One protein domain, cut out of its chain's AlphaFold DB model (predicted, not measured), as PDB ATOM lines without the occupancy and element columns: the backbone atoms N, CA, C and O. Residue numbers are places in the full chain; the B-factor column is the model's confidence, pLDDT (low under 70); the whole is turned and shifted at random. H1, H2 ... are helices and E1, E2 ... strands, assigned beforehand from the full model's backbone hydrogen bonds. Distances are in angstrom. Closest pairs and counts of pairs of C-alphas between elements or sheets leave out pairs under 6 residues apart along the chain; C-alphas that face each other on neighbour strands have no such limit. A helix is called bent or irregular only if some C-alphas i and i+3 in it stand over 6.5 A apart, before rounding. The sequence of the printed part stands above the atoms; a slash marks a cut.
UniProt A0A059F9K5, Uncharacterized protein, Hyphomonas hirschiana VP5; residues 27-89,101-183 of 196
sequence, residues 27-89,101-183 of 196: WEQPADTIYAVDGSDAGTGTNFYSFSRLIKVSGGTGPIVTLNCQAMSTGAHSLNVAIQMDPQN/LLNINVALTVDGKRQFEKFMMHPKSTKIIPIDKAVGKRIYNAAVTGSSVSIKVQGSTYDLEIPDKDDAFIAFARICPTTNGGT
ATOM      1  N   TRP A  27     164.084 186.011 233.182       95.88
ATOM      2  CA  TRP A  27     164.830 185.342 232.128       95.88
ATOM      3  C   TRP A  27     163.907 184.999 230.961       95.88
ATOM      4  O   TRP A  27     162.891 184.325 231.097       95.88
ATOM      5  N   GLU A  28     164.310 185.413 229.768       95.31
ATOM      6  CA  GLU A  28     163.692 185.006 228.514       95.31
ATOM      7  C   GLU A  28     164.576 183.945 227.856       95.31
ATOM      8  O   GLU A  28     165.793 184.122 227.763       95.31
ATOM      9  N   GLN A  29     163.971 182.860 227.370       93.25
ATOM     10  CA  GLN A  29     164.644 181.855 226.551       93.25
ATOM     11  C   GLN A  29     164.195 182.003 225.090       93.25
ATOM     12  O   GLN A  29     163.087 181.584 224.750       93.25
ATOM     13  N   PRO A  30     165.030 182.575 224.206       90.25
ATOM     14  CA  PRO A  30     164.786 182.518 222.771       90.25
ATOM     15  C   PRO A  30     164.790 181.081 222.239       90.25
ATOM     16  O   PRO A  30     165.201 180.143 222.926       90.25
ATOM     17  N   ALA A  31     164.340 180.914 220.995       87.69
ATOM     18  CA  ALA A  31     164.363 179.618 220.329       87.69
ATOM     19  C   ALA A  31     165.785 179.031 220.306       87.69
ATOM     20  O   ALA A  31     166.762 179.749 220.083       87.69
ATOM     21  N   ASP A  32     165.879 177.721 220.532       86.94
ATOM     22  CA  ASP A  32     167.144 177.007 220.423       86.94
ATOM     23  C   ASP A  32     167.631 177.013 218.973       86.94
ATOM     24  O   ASP A  32     166.843 176.869 218.035       86.94
ATOM     25  N   THR A  33     168.945 177.107 218.796       84.50
ATOM     26  CA  THR A  33     169.568 177.035 217.475       84.50
ATOM     27  C   THR A  33     170.362 175.748 217.346       84.50
ATOM     28  O   THR A  33     171.181 175.421 218.208       84.50
ATOM     29  N   ILE A  34     170.159 175.037 216.240       82.56
ATOM     30  CA  ILE A  34     170.925 173.842 215.892       82.56
ATOM     31  C   ILE A  34     171.672 174.123 214.596       82.56
ATOM     32  O   ILE A  34     171.070 174.370 213.555       82.56
ATOM     33  N   TYR A  35     172.996 174.093 214.675       79.31
ATOM     34  CA  TYR A  35     173.874 174.158 213.517       79.31
ATOM     35  C   TYR A  35     174.265 172.742 213.132       79.31
ATOM     36  O   TYR A  35     174.801 172.007 213.961       79.31
ATOM     37  N   ALA A  36     174.024 172.377 211.880       76.19
ATOM     38  CA  ALA A  36     174.451 171.110 211.317       76.19
ATOM     39  C   ALA A  36     175.430 171.392 210.173       76.19
ATOM     40  O   ALA A  36     175.174 172.258 209.335       76.19
ATOM     41  N   VAL A  37     176.578 170.718 210.179       66.69
ATOM     42  CA  VAL A  37     177.603 170.854 209.140       66.69
ATOM     43  C   VAL A  37     177.890 169.480 208.554       66.69
ATOM     44  O   VAL A  37     178.329 168.562 209.256       66.69
ATOM     45  N   ASP A  38     177.663 169.358 207.250       59.38
ATOM     46  CA  ASP A  38     178.089 168.206 206.470       59.38
ATOM     47  C   ASP A  38     179.609 168.234 206.301       59.38
ATOM     48  O   ASP A  38     180.207 169.235 205.900       59.38
ATOM     49  N   GLY A  39     180.250 167.115 206.634       54.50
ATOM     50  CA  GLY A  39     181.618 166.877 206.177       54.50
ATOM     51  C   GLY A  39     181.617 166.595 204.674       54.50
ATOM     52  O   GLY A  39     180.572 166.367 204.080       54.50
ATOM     53  N   SER A  40     182.792 166.545 204.055       52.34
ATOM     54  CA  SER A  40     182.967 166.219 202.629       52.34
ATOM     55  C   SER A  40     182.611 164.766 202.247       52.34
ATOM     56  O   SER A  40     183.109 164.270 201.239       52.34
ATOM     57  N   ASP A  41     181.820 164.065 203.061       48.75
ATOM     58  CA  ASP A  41     181.404 162.680 202.848       48.75
ATOM     59  C   ASP A  41     179.992 162.645 202.247       48.75
ATOM     60  O   ASP A  41     179.099 163.352 202.705       48.75
ATOM     61  N   ALA A  42     179.787 161.824 201.218       48.41
ATOM     62  CA  ALA A  42     178.546 161.744 200.440       48.41
ATOM     63  C   ALA A  42     177.468 160.857 201.107       48.41
ATOM     64  O   ALA A  42     176.627 160.270 200.425       48.41
ATOM     65  N   GLY A  43     177.531 160.707 202.433       55.44
ATOM     66  CA  GLY A  43     176.560 159.967 203.238       55.44
ATOM     67  C   GLY A  43     175.261 160.746 203.478       55.44
ATOM     68  O   GLY A  43     175.171 161.944 203.238       55.44
ATOM     69  N   THR A  44     174.230 160.060 203.978       55.00
ATOM     70  CA  THR A  44     172.864 160.593 204.157       55.00
ATOM     71  C   THR A  44     172.655 161.421 205.438       55.00
ATOM     72  O   THR A  44     171.521 161.535 205.899       55.00
ATOM     73  N   GLY A  45     173.704 161.955 206.073       56.25
ATOM     74  CA  GLY A  45     173.550 162.692 207.332       56.25
ATOM     75  C   GLY A  45     174.733 163.582 207.696       56.25
ATOM     76  O   GLY A  45     175.878 163.276 207.367       56.25
ATOM     77  N   THR A  46     174.440 164.668 208.419       59.91
ATOM     78  CA  THR A  46     175.467 165.626 208.848       59.91
ATOM     79  C   THR A  46     176.404 165.022 209.893       59.91
ATOM     80  O   THR A  46     175.988 164.292 210.797       59.91
ATOM     81  N   ASN A  47     177.697 165.326 209.749       64.81
ATOM     82  CA  ASN A  47     178.777 164.753 210.559       64.81
ATOM     83  C   ASN A  47     178.989 165.509 211.881       64.81
ATOM     84  O   ASN A  47     179.526 164.954 212.841       64.81
ATOM     85  N   PHE A  48     178.580 166.779 211.944       70.94
ATOM     86  CA  PHE A  48     178.791 167.638 213.104       70.94
ATOM     87  C   PHE A  48     177.539 168.445 213.425       70.94
ATOM     88  O   PHE A  48     177.029 169.171 212.573       70.94
ATOM     89  N   TYR A  49     177.108 168.379 214.685       79.62
ATOM     90  CA  TYR A  49     176.004 169.177 215.207       79.62
ATOM     91  C   TYR A  49     176.505 170.079 216.330       79.62
ATOM     92  O   TYR A  49     177.326 169.674 217.158       79.62
ATOM     93  N   SER A  50     175.982 171.299 216.388       82.50
ATOM     94  CA  SER A  50     176.118 172.188 217.531       82.50
ATOM     95  C   SER A  50     174.750 172.708 217.938       82.50
ATOM     96  O   SER A  50     174.101 173.431 217.191       82.50
ATOM     97  N   PHE A  51     174.338 172.352 219.147       87.44
ATOM     98  CA  PHE A  51     173.177 172.910 219.815       87.44
ATOM     99  C   PHE A  51     173.592 174.161 220.595       87.44
ATOM    100  O   PHE A  51     174.610 174.145 221.292       87.44
ATOM    101  N   SER A  52     172.809 175.229 220.486       90.19
ATOM    102  CA  SER A  52     172.983 176.477 221.222       90.19
ATOM    103  C   SER A  52     171.663 176.852 221.883       90.19
ATOM    104  O   SER A  52     170.679 177.117 221.194       90.19
ATOM    105  N   ARG A  53     171.659 176.925 223.215       91.94
ATOM    106  CA  ARG A  53     170.540 177.458 223.994       91.94
ATOM    107  C   ARG A  53     170.962 178.729 224.693       91.94
ATOM    108  O   ARG A  53     171.976 178.751 225.389       91.94
ATOM    109  N   LEU A  54     170.137 179.755 224.568       94.19
ATOM    110  CA  LEU A  54     170.382 181.068 225.132       94.19
ATOM    111  C   LEU A  54     169.282 181.427 226.130       94.19
ATOM    112  O   LEU A  54     168.114 181.149 225.887       94.19
ATOM    113  N   ILE A  55     169.663 182.069 227.231       95.81
ATOM    114  CA  ILE A  55     168.749 182.849 228.068       95.81
ATOM    115  C   ILE A  55     169.283 184.268 228.201       95.81
ATOM    116  O   ILE A  55     170.498 184.479 228.258       95.81
ATOM    117  N   LYS A  56     168.392 185.250 228.245       95.88
ATOM    118  CA  LYS A  56     168.745 186.660 228.417       95.88
ATOM    119  C   LYS A  56     167.851 187.314 229.459       95.88
ATOM    120  O   LYS A  56     166.703 186.919 229.632       95.88
ATOM    121  N   VAL A  57     168.386 188.318 230.132       95.19
ATOM    122  CA  VAL A  57     167.613 189.181 231.024       95.19
ATOM    123  C   VAL A  57     166.634 190.024 230.206       95.19
ATOM    124  O   VAL A  57     166.992 190.547 229.150       95.19
ATOM    125  N   SER A  58     165.411 190.174 230.706       92.56
ATOM    126  CA  SER A  58     164.357 191.015 230.133       92.56
ATOM    127  C   SER A  58     163.669 191.847 231.224       92.56
ATOM    128  O   SER A  58     163.760 191.506 232.401       92.56
ATOM    129  N   GLY A  59     163.019 192.958 230.852       84.81
ATOM    130  CA  GLY A  59     162.261 193.831 231.770       84.81
ATOM    131  C   GLY A  59     163.074 194.891 232.535       84.81
ATOM    132  O   GLY A  59     162.497 195.815 233.102       84.81
ATOM    133  N   GLY A  60     164.407 194.811 232.509       82.50
ATOM    134  CA  GLY A  60     165.309 195.779 233.146       82.50
ATOM    135  C   GLY A  60     165.601 197.034 232.311       82.50
ATOM    136  O   GLY A  60     165.376 197.070 231.099       82.50
ATOM    137  N   THR A  61     166.148 198.064 232.965       83.50
ATOM    138  CA  THR A  61     166.663 199.284 232.299       83.50
ATOM    139  C   THR A  61     168.185 199.271 232.150       83.50
ATOM    140  O   THR A  61     168.745 200.091 231.418       83.50
ATOM    141  N   GLY A  62     168.854 198.347 232.843       86.94
ATOM    142  CA  GLY A  62     170.296 198.163 232.797       86.94
ATOM    143  C   GLY A  62     170.782 197.318 231.613       86.94
ATOM    144  O   GLY A  62     170.011 196.946 230.726       86.94
ATOM    145  N   PRO A  63     172.089 196.997 231.587       93.75
ATOM    146  CA  PRO A  63     172.667 196.124 230.575       93.75
ATOM    147  C   PRO A  63     171.990 194.751 230.521       93.75
ATOM    148  O   PRO A  63     171.756 194.120 231.553       93.75
ATOM    149  N   ILE A  64     171.769 194.235 229.312       94.50
ATOM    150  CA  ILE A  64     171.193 192.901 229.118       94.50
ATOM    151  C   ILE A  64     172.297 191.857 229.252       94.50
ATOM    152  O   ILE A  64     173.241 191.813 228.456       94.50
ATOM    153  N   VAL A  65     172.153 190.968 230.231       96.38
ATOM    154  CA  VAL A  65     173.010 189.789 230.368       96.38
ATOM    155  C   VAL A  65     172.417 188.628 229.595       96.38
ATOM    156  O   VAL A  65     171.232 188.333 229.691       96.38
ATOM    157  N   THR A  66     173.261 187.960 228.820       96.19
ATOM    158  CA  THR A  66     172.913 186.802 228.005       96.19
ATOM    159  C   THR A  66     173.827 185.643 228.363       96.19
ATOM    160  O   THR A  66     175.044 185.777 228.255       96.19
ATOM    161  N   LEU A  67     173.265 184.501 228.748       95.81
ATOM    162  CA  LEU A  67     173.988 183.245 228.927       95.81
ATOM    163  C   LEU A  67     173.701 182.337 227.734       95.81
ATOM    164  O   LEU A  67     172.548 182.136 227.370       95.81
ATOM    165  N   ASN A  68     174.747 181.778 227.133       94.81
ATOM    166  CA  ASN A  68     174.628 180.830 226.031       94.81
ATOM    167  C   ASN A  68     175.331 179.523 226.391       94.81
ATOM    168  O   ASN A  68     176.542 179.515 226.629       94.81
ATOM    169  N   CYS A  69     174.582 178.428 226.394       91.81
ATOM    170  CA  CYS A  69     175.140 177.096 226.472       91.81
ATOM    171  C   CYS A  69     175.246 176.495 225.078       91.81
ATOM    172  O   CYS A  69     174.245 176.334 224.383       91.81
ATOM    173  N   GLN A  70     176.462 176.124 224.701       89.56
ATOM    174  CA  GLN A  70     176.732 175.427 223.456       89.56
ATOM    175  C   GLN A  70     177.159 173.995 223.762       89.56
ATOM    176  O   GLN A  70     178.070 173.796 224.567       89.56
ATOM    177  N   ALA A  71     176.540 173.021 223.102       86.56
ATOM    178  CA  ALA A  71     176.913 171.612 223.139       86.56
ATOM    179  C   ALA A  71     177.175 171.119 221.713       86.56
ATOM    180  O   ALA A  71     176.418 171.422 220.792       86.56
ATOM    181  N   MET A  72     178.268 170.391 221.516       83.94
ATOM    182  CA  MET A  72     178.674 169.844 220.224       83.94
ATOM    183  C   MET A  72     178.528 168.323 220.237       83.94
ATOM    184  O   MET A  72     178.775 167.694 221.266       83.94
ATOM    185  N   SER A  73     178.225 167.721 219.086       78.50
ATOM    186  CA  SER A  73     178.154 166.258 218.931       78.50
ATOM    187  C   SER A  73     179.467 165.538 219.271       78.50
ATOM    188  O   SER A  73     179.467 164.349 219.568       78.50
ATOM    189  N   THR A  74     180.595 166.258 219.294       78.25
ATOM    190  CA  THR A  74     181.904 165.760 219.751       78.25
ATOM    191  C   THR A  74     182.025 165.636 221.278       78.25
ATOM    192  O   THR A  74     183.071 165.225 221.777       78.25
ATOM    193  N   GLY A  75     180.999 166.032 222.038       75.88
ATOM    194  CA  GLY A  75     180.994 166.076 223.505       75.88
ATOM    195  C   GLY A  75     181.550 167.375 224.102       75.88
ATOM    196  O   GLY A  75     181.431 167.609 225.310       75.88
ATOM    197  N   ALA A  76     182.127 168.254 223.275       82.25
ATOM    198  CA  ALA A  76     182.564 169.571 223.718       82.25
ATOM    199  C   ALA A  76     181.357 170.438 224.103       82.25
ATOM    200  O   ALA A  76     180.378 170.531 223.365       82.25
ATOM    201  N   HIS A  77     181.442 171.109 225.248       86.00
ATOM    202  CA  HIS A  77     180.402 172.011 225.725       86.00
ATOM    203  C   HIS A  77     181.009 173.278 226.327       86.00
ATOM    204  O   HIS A  77     182.145 173.287 226.809       86.00
ATOM    205  N   SER A  78     180.261 174.376 226.287       88.12
ATOM    206  CA  SER A  78     180.691 175.634 226.886       88.12
ATOM    207  C   SER A  78     179.520 176.471 227.374       88.12
ATOM    208  O   SER A  78     178.460 176.494 226.757       88.12
ATOM    209  N   LEU A  79     179.756 177.186 228.472       91.88
ATOM    210  CA  LEU A  79     178.901 178.258 228.955       91.88
ATOM    211  C   LEU A  79     179.587 179.586 228.639       91.88
ATOM    212  O   LEU A  79     180.664 179.873 229.166       91.88
ATOM    213  N   ASN A  80     178.960 180.379 227.783       93.31
ATOM    214  CA  ASN A  80     179.421 181.701 227.389       93.31
ATOM    215  C   ASN A  80     178.474 182.756 227.960       93.31
ATOM    216  O   ASN A  80     177.300 182.484 228.210       93.31
ATOM    217  N   VAL A  81     178.986 183.965 228.151       95.62
ATOM    218  CA  VAL A  81     178.187 185.115 228.572       95.62
ATOM    219  C   VAL A  81     178.456 186.282 227.640       95.62
ATOM    220  O   VAL A  81     179.581 186.466 227.181       95.62
ATOM    221  N   ALA A  82     177.432 187.069 227.368       95.06
ATOM    222  CA  ALA A  82     177.551 188.356 226.713       95.06
ATOM    223  C   ALA A  82     176.792 189.399 227.530       95.06
ATOM    224  O   ALA A  82     175.788 189.084 228.168       95.06
ATOM    225  N   ILE A  83     177.288 190.632 227.521       95.62
ATOM    226  CA  ILE A  83     176.647 191.760 228.195       95.62
ATOM    227  C   ILE A  83     176.429 192.840 227.149       95.62
ATOM    228  O   ILE A  83     177.393 193.354 226.588       95.62
ATOM    229  N   GLN A  84     175.177 193.165 226.861       93.38
ATOM    230  CA  GLN A  84     174.811 194.262 225.976       93.38
ATOM    231  C   GLN A  84     174.623 195.526 226.810       93.38
ATOM    232  O   GLN A  84     173.688 195.620 227.598       93.38
ATOM    233  N   MET A  85     175.551 196.475 226.660       91.75
ATOM    234  CA  MET A  85     175.590 197.687 227.486       91.75
ATOM    235  C   MET A  85     174.431 198.643 227.193       91.75
ATOM    236  O   MET A  85     173.971 199.318 228.106       91.75
ATOM    237  N   ASP A  86     173.980 198.699 225.938       88.88
ATOM    238  CA  ASP A  86     172.819 199.476 225.509       88.88
ATOM    239  C   ASP A  86     171.722 198.519 225.007       88.88
ATOM    240  O   ASP A  86     171.850 197.965 223.906       88.88
ATOM    241  N   PRO A  87     170.649 198.305 225.790       84.88
ATOM    242  CA  PRO A  87     169.522 197.453 225.412       84.88
ATOM    243  C   PRO A  87     168.859 197.825 224.080       84.88
ATOM    244  O   PRO A  87     168.251 196.968 223.452       84.88
ATOM    245  N   GLN A  88     168.972 199.084 223.644       85.56
ATOM    246  CA  GLN A  88     168.335 199.591 222.424       85.56
ATOM    247  C   GLN A  88     169.223 199.454 221.180       85.56
ATOM    248  O   GLN A  88     168.827 199.839 220.080       85.56
ATOM    249  N   ASN A  89     170.444 198.928 221.323       83.94
ATOM    250  CA  ASN A  89     171.338 198.743 220.191       83.94
ATOM    251  C   ASN A  89     170.840 197.637 219.242       83.94
ATOM    252  O   ASN A  89     170.713 196.482 219.639       83.94
ATOM    253  N   LEU A 101     186.945 193.269 216.279       87.25
ATOM    254  CA  LEU A 101     186.843 193.195 217.734       87.25
ATOM    255  C   LEU A 101     187.986 193.976 218.391       87.25
ATOM    256  O   LEU A 101     189.137 193.905 217.960       87.25
ATOM    257  N   LEU A 102     187.658 194.738 219.429       90.50
ATOM    258  CA  LEU A 102     188.613 195.455 220.268       90.50
ATOM    259  C   LEU A 102     188.659 194.821 221.653       90.50
ATOM    260  O   LEU A 102     187.621 194.444 222.193       90.50
ATOM    261  N   ASN A 103     189.850 194.768 222.243       94.44
ATOM    262  CA  ASN A 103     190.017 194.343 223.627       94.44
ATOM    263  C   ASN A 103     189.821 195.533 224.567       94.44
ATOM    264  O   ASN A 103     190.427 196.589 224.375       94.44
ATOM    265  N   ILE A 104     189.028 195.334 225.613       94.00
ATOM    266  CA  ILE A 104     188.801 196.300 226.684       94.00
ATOM    267  C   ILE A 104     189.028 195.647 228.046       94.00
ATOM    268  O   ILE A 104     188.854 194.439 228.212       94.00
ATOM    269  N   ASN A 105     189.404 196.462 229.029       95.00
ATOM    270  CA  ASN A 105     189.493 196.033 230.419       95.00
ATOM    271  C   ASN A 105     188.189 196.383 231.137       95.00
ATOM    272  O   ASN A 105     187.724 197.523 231.066       95.00
ATOM    273  N   VAL A 106     187.639 195.411 231.852       96.56
ATOM    274  CA  VAL A 106     186.402 195.531 232.624       96.56
ATOM    275  C   VAL A 106     186.706 195.135 234.057       96.56
ATOM    276  O   VAL A 106     187.334 194.109 234.296       96.56
ATOM    277  N   ALA A 107     186.289 195.943 235.027       97.12
ATOM    278  CA  ALA A 107     186.298 195.505 236.419       97.12
ATOM    279  C   ALA A 107     184.950 194.854 236.730       97.12
ATOM    280  O   ALA A 107     183.945 195.554 236.807       97.12
ATOM    281  N   LEU A 108     184.946 193.535 236.888       97.50
ATOM    282  CA  LEU A 108     183.792 192.745 237.295       97.50
ATOM    283  C   LEU A 108     183.779 192.640 238.820       97.50
ATOM    284  O   LEU A 108     184.786 192.269 239.420       97.50
ATOM    285  N   THR A 109     182.646 192.939 239.438       97.69
ATOM    286  CA  THR A 109     182.419 192.737 240.867       97.69
ATOM    287  C   THR A 109     181.279 191.748 241.035       97.69
ATOM    288  O   THR A 109     180.185 191.990 240.537       97.69
ATOM    289  N   VAL A 110     181.538 190.637 241.718       94.94
ATOM    290  CA  VAL A 110     180.519 189.646 242.091       94.94
ATOM    291  C   VAL A 110     180.577 189.495 243.598       94.94
ATOM    292  O   VAL A 110     181.656 189.218 244.125       94.94
ATOM    293  N   ASP A 111     179.456 189.696 244.290       91.94
ATOM    294  CA  ASP A 111     179.394 189.571 245.756       91.94
ATOM    295  C   ASP A 111     180.474 190.424 246.466       91.94
ATOM    296  O   ASP A 111     181.252 189.962 247.300       91.94
ATOM    297  N   GLY A 112     180.641 191.672 246.009       92.50
ATOM    298  CA  GLY A 112     181.660 192.604 246.513       92.50
ATOM    299  C   GLY A 112     183.115 192.273 246.137       92.50
ATOM    300  O   GLY A 112     184.008 193.093 246.364       92.50
ATOM    301  N   LYS A 113     183.390 191.118 245.516       94.81
ATOM    302  CA  LYS A 113     184.737 190.721 245.083       94.81
ATOM    303  C   LYS A 113     185.020 191.250 243.689       94.81
ATOM    304  O   LYS A 113     184.431 190.806 242.706       94.81
ATOM    305  N   ARG A 114     185.957 192.192 243.612       96.12
ATOM    306  CA  ARG A 114     186.354 192.852 242.369       96.12
ATOM    307  C   ARG A 114     187.522 192.138 241.692       96.12
ATOM    308  O   ARG A 114     188.562 191.926 242.311       96.12
ATOM    309  N   GLN A 115     187.387 191.881 240.395       96.00
ATOM    310  CA  GLN A 115     188.420 191.321 239.529       96.00
ATOM    311  C   GLN A 115     188.500 192.104 238.210       96.00
ATOM    312  O   GLN A 115     187.489 192.567 237.683       96.00
ATOM    313  N   PHE A 116     189.711 192.288 237.682       96.00
ATOM    314  CA  PHE A 116     189.910 192.880 236.359       96.00
ATOM    315  C   PHE A 116     189.942 191.788 235.297       96.00
ATOM    316  O   PHE A 116     190.720 190.844 235.394       96.00
ATOM    317  N   GLU A 117     189.123 191.963 234.273       96.19
ATOM    318  CA  GLU A 117     188.883 191.003 233.210       96.19
ATOM    319  C   GLU A 117     189.087 191.650 231.847       96.19
ATOM    320  O   GLU A 117     188.849 192.848 231.660       96.19
ATOM    321  N   LYS A 118     189.487 190.843 230.865       96.50
ATOM    322  CA  LYS A 118     189.543 191.275 229.467       96.50
ATOM    323  C   LYS A 118     188.279 190.853 228.739       96.50
ATOM    324  O   LYS A 118     187.900 189.683 228.771       96.50
ATOM    325  N   PHE A 119     187.668 191.803 228.047       96.25
ATOM    326  CA  PHE A 119     186.504 191.589 227.197       96.25
ATOM    327  C   PHE A 119     186.831 191.987 225.759       96.25
ATOM    328  O   PHE A 119     187.658 192.865 225.516       96.25
ATOM    329  N   MET A 120     186.160 191.350 224.811       94.31
ATOM    330  CA  MET A 120     186.077 191.765 223.421       94.31
ATOM    331  C   MET A 120     184.809 192.584 223.225       94.31
ATOM    332  O   MET A 120     183.757 192.228 223.753       94.31
ATOM    333  N   MET A 121     184.891 193.649 222.439       90.75
ATOM    334  CA  MET A 121     183.733 194.437 222.033       90.75
ATOM    335  C   MET A 121     183.785 194.747 220.543       90.75
ATOM    336  O   MET A 121     184.862 194.968 219.983       90.75
ATOM    337  N   HIS A 122     182.617 194.839 219.913       84.06
ATOM    338  CA  HIS A 122     182.499 195.482 218.612       84.06
ATOM    339  C   HIS A 122     182.021 196.932 218.816       84.06
ATOM    340  O   HIS A 122     180.985 197.124 219.455       84.06
ATOM    341  N   PRO A 123     182.704 197.959 218.266       77.75
ATOM    342  CA  PRO A 123     182.379 199.370 218.521       77.75
ATOM    343  C   PRO A 123     180.929 199.769 218.236       77.75
ATOM    344  O   PRO A 123     180.439 200.734 218.805       77.75
ATOM    345  N   LYS A 124     180.248 199.036 217.347       81.31
ATOM    346  CA  LYS A 124     178.853 199.303 216.973       81.31
ATOM    347  C   LYS A 124     177.818 198.494 217.749       81.31
ATOM    348  O   LYS A 124     176.659 198.869 217.718       81.31
ATOM    349  N   SER A 125     178.225 197.403 218.400       77.75
ATOM    350  CA  SER A 125     177.305 196.408 218.971       77.75
ATOM    351  C   SER A 125     176.910 196.707 220.410       77.75
ATOM    352  O   SER A 125     175.959 196.123 220.910       77.75
ATOM    353  N   THR A 126     177.659 197.558 221.122       87.56
ATOM    354  CA  THR A 126     177.568 197.772 222.588       87.56
ATOM    355  C   THR A 126     177.668 196.497 223.441       87.56
ATOM    356  O   THR A 126     177.820 196.583 224.654       87.56
ATOM    357  N   LYS A 127     177.670 195.316 222.817       91.00
ATOM    358  CA  LYS A 127     177.908 194.018 223.408       91.00
ATOM    359  C   LYS A 127     179.385 193.828 223.688       91.00
ATOM    360  O   LYS A 127     180.254 194.080 222.844       91.00
ATOM    361  N   ILE A 128     179.643 193.346 224.891       94.25
ATOM    362  CA  ILE A 128     180.952 192.950 225.372       94.25
ATOM    363  C   ILE A 128     180.905 191.466 225.744       94.25
ATOM    364  O   ILE A 128     179.927 190.979 226.314       94.25
ATOM    365  N   ILE A 129     181.962 190.736 225.406       94.81
ATOM    366  CA  ILE A 129     182.079 189.292 225.637       94.81
ATOM    367  C   ILE A 129     183.406 189.047 226.359       94.81
ATOM    368  O   ILE A 129     184.442 189.475 225.850       94.81
ATOM    369  N   PRO A 130     183.431 188.397 227.531       96.00
ATOM    370  CA  PRO A 130     184.679 188.109 228.219       96.00
ATOM    371  C   PRO A 130     185.531 187.131 227.409       96.00
ATOM    372  O   PRO A 130     185.026 186.184 226.809       96.00
ATOM    373  N   ILE A 131     186.845 187.346 227.425       94.25
ATOM    374  CA  ILE A 131     187.806 186.409 226.829       94.25
ATOM    375  C   ILE A 131     187.944 185.163 227.716       94.25
ATOM    376  O   ILE A 131     188.041 184.045 227.213       94.25
ATOM    377  N   ASP A 132     187.934 185.348 229.041       92.56
ATOM    378  CA  ASP A 132     187.951 184.248 230.003       92.56
ATOM    379  C   ASP A 132     186.555 183.624 230.147       92.56
ATOM    380  O   ASP A 132     185.622 184.233 230.680       92.56
ATOM    381  N   LYS A 133     186.428 182.359 229.734       88.06
ATOM    382  CA  LYS A 133     185.186 181.582 229.854       88.06
ATOM    383  C   LYS A 133     184.741 181.384 231.308       88.06
ATOM    384  O   LYS A 133     183.558 181.153 231.553       88.06
ATOM    385  N   ALA A 134     185.639 181.489 232.292       90.75
ATOM    386  CA  ALA A 134     185.259 181.380 233.698       90.75
ATOM    387  C   ALA A 134     184.382 182.555 234.172       90.75
ATOM    388  O   ALA A 134     183.636 182.386 235.138       90.75
ATOM    389  N   VAL A 135     184.390 183.700 233.473       93.38
ATOM    390  CA  VAL A 135     183.459 184.813 233.737       93.38
ATOM    391  C   VAL A 135     182.005 184.359 233.593       93.38
ATOM    392  O   VAL A 135     181.187 184.662 234.458       93.38
ATOM    393  N   GLY A 136     181.687 183.568 232.559       92.44
ATOM    394  CA  GLY A 136     180.333 183.040 232.354       92.44
ATOM    395  C   GLY A 136     179.860 182.182 233.525       92.44
ATOM    396  O   GLY A 136     178.740 182.350 234.002       92.44
ATOM    397  N   LYS A 137     180.746 181.341 234.073       91.38
ATOM    398  CA  LYS A 137     180.456 180.544 235.276       91.38
ATOM    399  C   LYS A 137     180.235 181.416 236.512       91.38
ATOM    400  O   LYS A 137     179.349 181.114 237.302       91.38
ATOM    401  N   ARG A 138     181.018 182.488 236.691       92.69
ATOM    402  CA  ARG A 138     180.848 183.420 237.821       92.69
ATOM    403  C   ARG A 138     179.496 184.132 237.768       92.69
ATOM    404  O   ARG A 138     178.821 184.189 238.787       92.69
ATOM    405  N   ILE A 139     179.092 184.616 236.592       93.81
ATOM    406  CA  ILE A 139     177.796 185.287 236.404       93.81
ATOM    407  C   ILE A 139     176.634 184.300 236.566       93.81
ATOM    408  O   ILE A 139     175.678 184.601 237.273       93.81
ATOM    409  N   TYR A 140     176.738 183.096 235.997       93.69
ATOM    410  CA  TYR A 140     175.748 182.041 236.225       93.69
ATOM    411  C   TYR A 140     175.607 181.707 237.715       93.69
ATOM    412  O   TYR A 140     174.499 181.683 238.240       93.69
ATOM    413  N   ASN A 141     176.722 181.507 238.425       91.44
ATOM    414  CA  ASN A 141     176.681 181.214 239.854       91.44
ATOM    415  C   ASN A 141     176.084 182.368 240.663       91.44
ATOM    416  O   ASN A 141     175.405 182.097 241.643       91.44
ATOM    417  N   ALA A 142     176.282 183.621 240.245       91.56
ATOM    418  CA  ALA A 142     175.655 184.768 240.891       91.56
ATOM    419  C   ALA A 142     174.123 184.730 240.777       91.56
ATOM    420  O   ALA A 142     173.445 184.937 241.778       91.56
ATOM    421  N   ALA A 143     173.580 184.350 239.613       91.94
ATOM    422  CA  ALA A 143     172.149 184.066 239.465       91.94
ATOM    423  C   ALA A 143     171.707 182.885 240.351       91.94
ATOM    424  O   ALA A 143     170.610 182.873 240.906       91.94
ATOM    425  N   VAL A 144     172.579 181.884 240.540       91.12
ATOM    426  CA  VAL A 144     172.279 180.746 241.419       91.12
ATOM    427  C   VAL A 144     172.204 181.148 242.894       91.12
ATOM    428  O   VAL A 144     171.367 180.616 243.629       91.12
ATOM    429  N   THR A 145     173.078 182.042 243.343       90.19
ATOM    430  CA  THR A 145     173.200 182.441 244.752       90.19
ATOM    431  C   THR A 145     172.433 183.714 245.100       90.19
ATOM    432  O   THR A 145     172.402 184.071 246.274       90.19
ATOM    433  N   GLY A 146     171.830 184.394 244.120       90.19
ATOM    434  CA  GLY A 146     171.227 185.718 244.314       90.19
ATOM    435  C   GLY A 146     172.269 186.800 244.618       90.19
ATOM    436  O   GLY A 146     171.990 187.767 245.322       90.19
ATOM    437  N   SER A 147     173.509 186.613 244.157       93.06
ATOM    438  CA  SER A 147     174.593 187.564 244.398       93.06
ATOM    439  C   SER A 147     174.506 188.745 243.441       93.06
ATOM    440  O   SER A 147     174.280 188.574 242.243       93.06
ATOM    441  N   SER A 148     174.782 189.945 243.951       94.25
ATOM    442  CA  SER A 148     174.878 191.135 243.114       94.25
ATOM    443  C   SER A 148     176.070 191.049 242.162       94.25
ATOM    444  O   SER A 148     177.153 190.556 242.512       94.25
ATOM    445  N   VAL A 149     175.863 191.551 240.946       96.38
ATOM    446  CA  VAL A 149     176.894 191.637 239.916       96.38
ATOM    447  C   VAL A 149     176.926 193.051 239.369       96.38
ATOM    448  O   VAL A 149     175.899 193.594 238.978       96.38
ATOM    449  N   SER A 150     178.113 193.639 239.293       97.12
ATOM    450  CA  SER A 150     178.312 194.923 238.630       97.12
ATOM    451  C   SER A 150     179.584 194.922 237.801       97.12
ATOM    452  O   SER A 150     180.537 194.177 238.055       97.12
ATOM    453  N   ILE A 151     179.603 195.761 236.774       96.88
ATOM    454  CA  ILE A 151     180.757 195.951 235.905       96.88
ATOM    455  C   ILE A 151     181.120 197.423 235.826       96.88
ATOM    456  O   ILE A 151     180.260 198.291 235.712       96.88
ATOM    457  N   LYS A 152     182.418 197.714 235.829       96.69
ATOM    458  CA  LYS A 152     182.943 199.035 235.490       96.69
ATOM    459  C   LYS A 152     183.640 198.986 234.140       96.69
ATOM    460  O   LYS A 152     184.659 198.307 233.988       96.69
ATOM    461  N   VAL A 153     183.103 199.743 233.188       93.25
ATOM    462  CA  VAL A 153     183.543 199.814 231.790       93.25
ATOM    463  C   VAL A 153     183.691 201.280 231.402       93.25
ATOM    464  O   VAL A 153     182.781 202.073 231.621       93.25
ATOM    465  N   GLN A 154     184.849 201.655 230.850       88.00
ATOM    466  CA  GLN A 154     185.119 203.021 230.361       88.00
ATOM    467  C   GLN A 154     184.816 204.145 231.380       88.00
ATOM    468  O   GLN A 154     184.446 205.252 231.013       88.00
ATOM    469  N   GLY A 155     184.997 203.870 232.675       89.69
ATOM    470  CA  GLY A 155     184.775 204.843 233.752       89.69
ATOM    471  C   GLY A 155     183.385 204.790 234.387       89.69
ATOM    472  O   GLY A 155     183.274 205.139 235.561       89.69
ATOM    473  N   SER A 156     182.385 204.252 233.690       93.81
ATOM    474  CA  SER A 156     181.023 204.072 234.205       93.81
ATOM    475  C   SER A 156     180.852 202.715 234.878       93.81
ATOM    476  O   SER A 156     181.445 201.725 234.447       93.81
ATOM    477  N   THR A 157     180.056 202.679 235.945       95.50
ATOM    478  CA  THR A 157     179.686 201.443 236.649       95.50
ATOM    479  C   THR A 157     178.231 201.133 236.353       95.50
ATOM    480  O   THR A 157     177.406 202.040 236.380       95.50
ATOM    481  N   TYR A 158     177.948 199.871 236.063       95.12
ATOM    482  CA  TYR A 158     176.624 199.371 235.739       95.12
ATOM    483  C   TYR A 158     176.346 198.152 236.604       95.12
ATOM    484  O   TYR A 158     177.152 197.215 236.621       95.12
ATOM    485  N   ASP A 159     175.217 198.164 237.295       94.44
ATOM    486  CA  ASP A 159     174.701 196.971 237.945       94.44
ATOM    487  C   ASP A 159     174.058 196.088 236.877       94.44
ATOM    488  O   ASP A 159     173.316 196.561 236.013       94.44
ATOM    489  N   LEU A 160     174.410 194.806 236.886       93.81
ATOM    490  CA  LEU A 160     173.756 193.821 236.046       93.81
ATOM    491  C   LEU A 160     172.518 193.372 236.816       93.81
ATOM    492  O   LEU A 160     172.640 192.698 237.839       93.81
ATOM    493  N   GLU A 161     171.344 193.786 236.349       91.69
ATOM    494  CA  GLU A 161     170.046 193.406 236.911       91.69
ATOM    495  C   GLU A 161     169.796 191.919 236.612       91.69
ATOM    496  O   GLU A 161     169.064 191.569 235.697       91.69
ATOM    497  N   ILE A 162     170.483 191.021 237.321       92.81
ATOM    498  CA  ILE A 162     170.325 189.573 237.170       92.81
ATOM    499  C   ILE A 162     169.044 189.150 237.911       92.81
ATOM    500  O   ILE A 162     169.010 189.290 239.134       92.81
ATOM    501  N   PRO A 163     168.006 188.638 237.220       92.75
ATOM    502  CA  PRO A 163     166.798 188.163 237.875       92.75
ATOM    503  C   PRO A 163     167.059 186.910 238.711       92.75
ATOM    504  O   PRO A 163     167.972 186.123 238.428       92.75
ATOM    505  N   ASP A 164     166.188 186.698 239.695       89.88
ATOM    506  CA  ASP A 164     166.089 185.430 240.408       89.88
ATOM    507  C   ASP A 164     165.814 184.266 239.439       89.88
ATOM    508  O   ASP A 164     165.444 184.439 238.276       89.88
ATOM    509  N   LYS A 165     166.006 183.039 239.928       91.56
ATOM    510  CA  LYS A 165     165.725 181.835 239.141       91.56
ATOM    511  C   LYS A 165     164.227 181.736 238.859       91.56
ATOM    512  O   LYS A 165     163.435 181.608 239.791       91.56
ATOM    513  N   ASP A 166     163.880 181.675 237.586       93.19
ATOM    514  CA  ASP A 166     162.549 181.329 237.096       93.19
ATOM    515  C   ASP A 166     162.593 180.024 236.278       93.19
ATOM    516  O   ASP A 166     163.624 179.341 236.192       93.19
ATOM    517  N   ASP A 167     161.465 179.662 235.673       92.88
ATOM    518  CA  ASP A 167     161.337 178.439 234.883       92.88
ATOM    519  C   ASP A 167     162.294 178.404 233.679       92.88
ATOM    520  O   ASP A 167     162.835 177.341 233.359       92.88
ATOM    521  N   ALA A 168     162.566 179.551 233.045       92.88
ATOM    522  CA  ALA A 168     163.492 179.640 231.917       92.88
ATOM    523  C   ALA A 168     164.937 179.389 232.370       92.88
ATOM    524  O   ALA A 168     165.663 178.613 231.740       92.88
ATOM    525  N   PHE A 169     165.347 179.964 233.506       93.25
ATOM    526  CA  PHE A 169     166.660 179.689 234.089       93.25
ATOM    527  C   PHE A 169     166.817 178.214 234.482       93.25
ATOM    528  O   PHE A 169     167.847 177.597 234.201       93.25
ATOM    529  N   ILE A 170     165.797 177.621 235.108       90.62
ATOM    530  CA  ILE A 170     165.819 176.211 235.524       90.62
ATOM    531  C   ILE A 170     165.895 175.285 234.299       90.62
ATOM    532  O   ILE A 170     166.666 174.320 234.304       90.62
ATOM    533  N   ALA A 171     165.140 175.578 233.237       88.50
ATOM    534  CA  ALA A 171     165.179 174.822 231.987       88.50
ATOM    535  C   ALA A 171     166.540 174.931 231.283       88.50
ATOM    536  O   ALA A 171     167.069 173.930 230.795       88.50
ATOM    537  N   PHE A 172     167.138 176.125 231.266       90.56
ATOM    538  CA  PHE A 172     168.499 176.338 230.779       90.56
ATOM    539  C   PHE A 172     169.517 175.526 231.577       90.56
ATOM    540  O   PHE A 172     170.318 174.793 230.990       90.56
ATOM    541  N   ALA A 173     169.462 175.617 232.908       88.25
ATOM    542  CA  ALA A 173     170.366 174.899 233.793       88.25
ATOM    543  C   ALA A 173     170.270 173.393 233.546       88.25
ATOM    544  O   ALA A 173     171.304 172.757 233.398       88.25
ATOM    545  N   ARG A 174     169.051 172.840 233.389       83.81
ATOM    546  CA  ARG A 174     168.808 171.417 233.080       83.81
ATOM    547  C   ARG A 174     169.559 170.931 231.836       83.81
ATOM    548  O   ARG A 174     170.059 169.811 231.821       83.81
ATOM    549  N   ILE A 175     169.630 171.765 230.808       79.25
ATOM    550  CA  ILE A 175     170.213 171.373 229.526       79.25
ATOM    551  C   ILE A 175     171.705 171.677 229.465       79.25
ATOM    552  O   ILE A 175     172.435 170.970 228.782       79.25
ATOM    553  N   CYS A 176     172.203 172.671 230.198       82.50
ATOM    554  CA  CYS A 176     173.612 173.011 230.117       82.50
ATOM    555  C   CYS A 176     174.504 172.056 230.951       82.50
ATOM    556  O   CYS A 176     174.442 172.046 232.183       82.50
ATOM    557  N   PRO A 177     175.431 171.286 230.344       73.38
ATOM    558  CA  PRO A 177     176.254 170.309 231.081       73.38
ATOM    559  C   PRO A 177     177.183 170.990 232.074       73.38
ATOM    560  O   PRO A 177     177.435 170.499 233.172       73.38
ATOM    561  N   THR A 178     177.661 172.171 231.681       73.75
ATOM    562  CA  THR A 178     178.558 173.012 232.466       73.75
ATOM    563  C   THR A 178     177.929 173.515 233.766       73.75
ATOM    564  O   THR A 178     178.670 173.972 234.635       73.75
ATOM    565  N   THR A 179     176.599 173.449 233.898       71.50
ATOM    566  CA  THR A 179     175.843 173.922 235.068       71.50
ATOM    567  C   THR A 179     175.287 172.790 235.937       71.50
ATOM    568  O   THR A 179     175.104 173.002 237.130       71.50
ATOM    569  N   ASN A 180     175.097 171.584 235.385       59.94
ATOM    570  CA  ASN A 180     174.516 170.417 236.077       59.94
ATOM    571  C   ASN A 180     175.516 169.356 236.549       59.94
ATOM    572  O   ASN A 180     175.144 168.210 236.787       59.94
ATOM    573  N   GLY A 181     176.800 169.686 236.656       57.31
ATOM    574  CA  GLY A 181     177.802 168.691 237.050       57.31
ATOM    575  C   GLY A 181     178.176 167.699 235.941       57.31
ATOM    576  O   GLY A 181     178.785 166.677 236.240       57.31
ATOM    577  N   GLY A 182     177.888 168.020 234.672       53.47
ATOM    578  CA  GLY A 182     178.575 167.430 233.517       53.47
ATOM    579  C   GLY A 182     177.754 166.559 232.565       53.47
ATOM    580  O   GLY A 182     178.298 166.168 231.535       53.47
ATOM    581  N   THR A 183     176.481 166.257 232.834       58.22
ATOM    582  CA  THR A 183     175.698 165.374 231.945       58.22
ATOM    583  C   THR A 183     174.811 166.184 230.999       58.22
ATOM    584  O   THR A 183     173.830 166.784 231.433       58.22
TER     585      THR A 183
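Overview. This is residues 27 to 89 and 101 to 183 of the 196 residues of an uncharacterized protein of Hyphomonas hirschiana VP5 (UniProt A0A059F9K5). One long antiparallel sheet of nine strands is strongly twisted and folded back on itself, and it curls round helix H1, while the shorter helix H2 packs on the same face farther along, over E2. The hairpin of E1 and E2, with its loop, makes one end of the long axis. The printed part has 146 residues with two named helices and nine named strands, in the chain order E1 E2 E3 E4 E5 E6 E7 H1 E8 E9 H2; across the sheet the order is E1 E2 E3 E4 E7 E6 E5 E8 E9, and the class is mixed, helices and strands. The whole is compact, with a radius of gyration of the C-alphas of 16.4 A, and elongated, spanning 55 by 33 by 27 A.

Arrangement. Residues 27 to 28 pair antiparallel with residues 56 to 57 of E2, residues 48 to 58. E1, residues 33 to 37, is an edge strand and forms a hairpin with E2, with N 35 and O 50 2.8 A apart. E3, residues 64 to 72, follows with N 53 and O 69 at 2.9 A, then E4, residues 77 to 84, with N 66 and O 82 at 2.8 A; E1 to E4 are a meander, each strand the antiparallel neighbour of the one before. A second meander is E5, residues 102 to 110, E6, residues 113 to 121, and E7, residues 127 to 130, with N 106 and O 117 at 2.8 A and N 129 and O 120 at 2.9 A. E7 also pairs with E4, N 83 and O 128 being 2.9 A apart. E6 bends by 54 degrees at residue 118. H1, residues 134 to 145, is on the sheet; its closest C-alphas to E4 are Gly 136 and Val 81, 4.8 A. E8, residues 149 to 153, neighbours E5, with N 109 and O 150 at 2.8 A, and forms a hairpin with the edge strand E9, residues 156 to 160, with N 158 and O 151 at 2.8 A. The sheet is a folded sheet, bent into two leaves that face each other: E1 E2 E3 E4 E7 and E5 E8 E9, with E6 as the hinge. H2, residues 167 to 175, lies over E2 at a height over the sheet of 9.1 A, along the strands at 23 degrees to E2 on the local plane; their closest C-alphas are Phe 172 and Ile 55, 7.1 A. In H1 and H2 every O i to N i+4 pair is within hydrogen-bond range.

Along the chain. E1 begins at C-alpha 33 (169.568, 177.035, 217.475) and spans 13.1 A. E2 is 32.3 A long, E3 25.8 A, E4 22.9 A, E5 24.0 A, E6 23.4 A and H1 16.4 A. H2, 12.5 A, ends at C-alpha 175 (170.213, 171.373, 229.526).

Size, cuts and confidence. The C-alphas farthest apart, Ala 42 and Gly 112, are 55.5 A apart. Residues 90 to 100 are not printed, and C-alphas 89 and 101 stand 16.6 A apart across this cut. Of the links printed whole, none is long. The model's mean pLDDT over the printed part is 86.7; residues 37 to 47 and 180 to 183 are under 70.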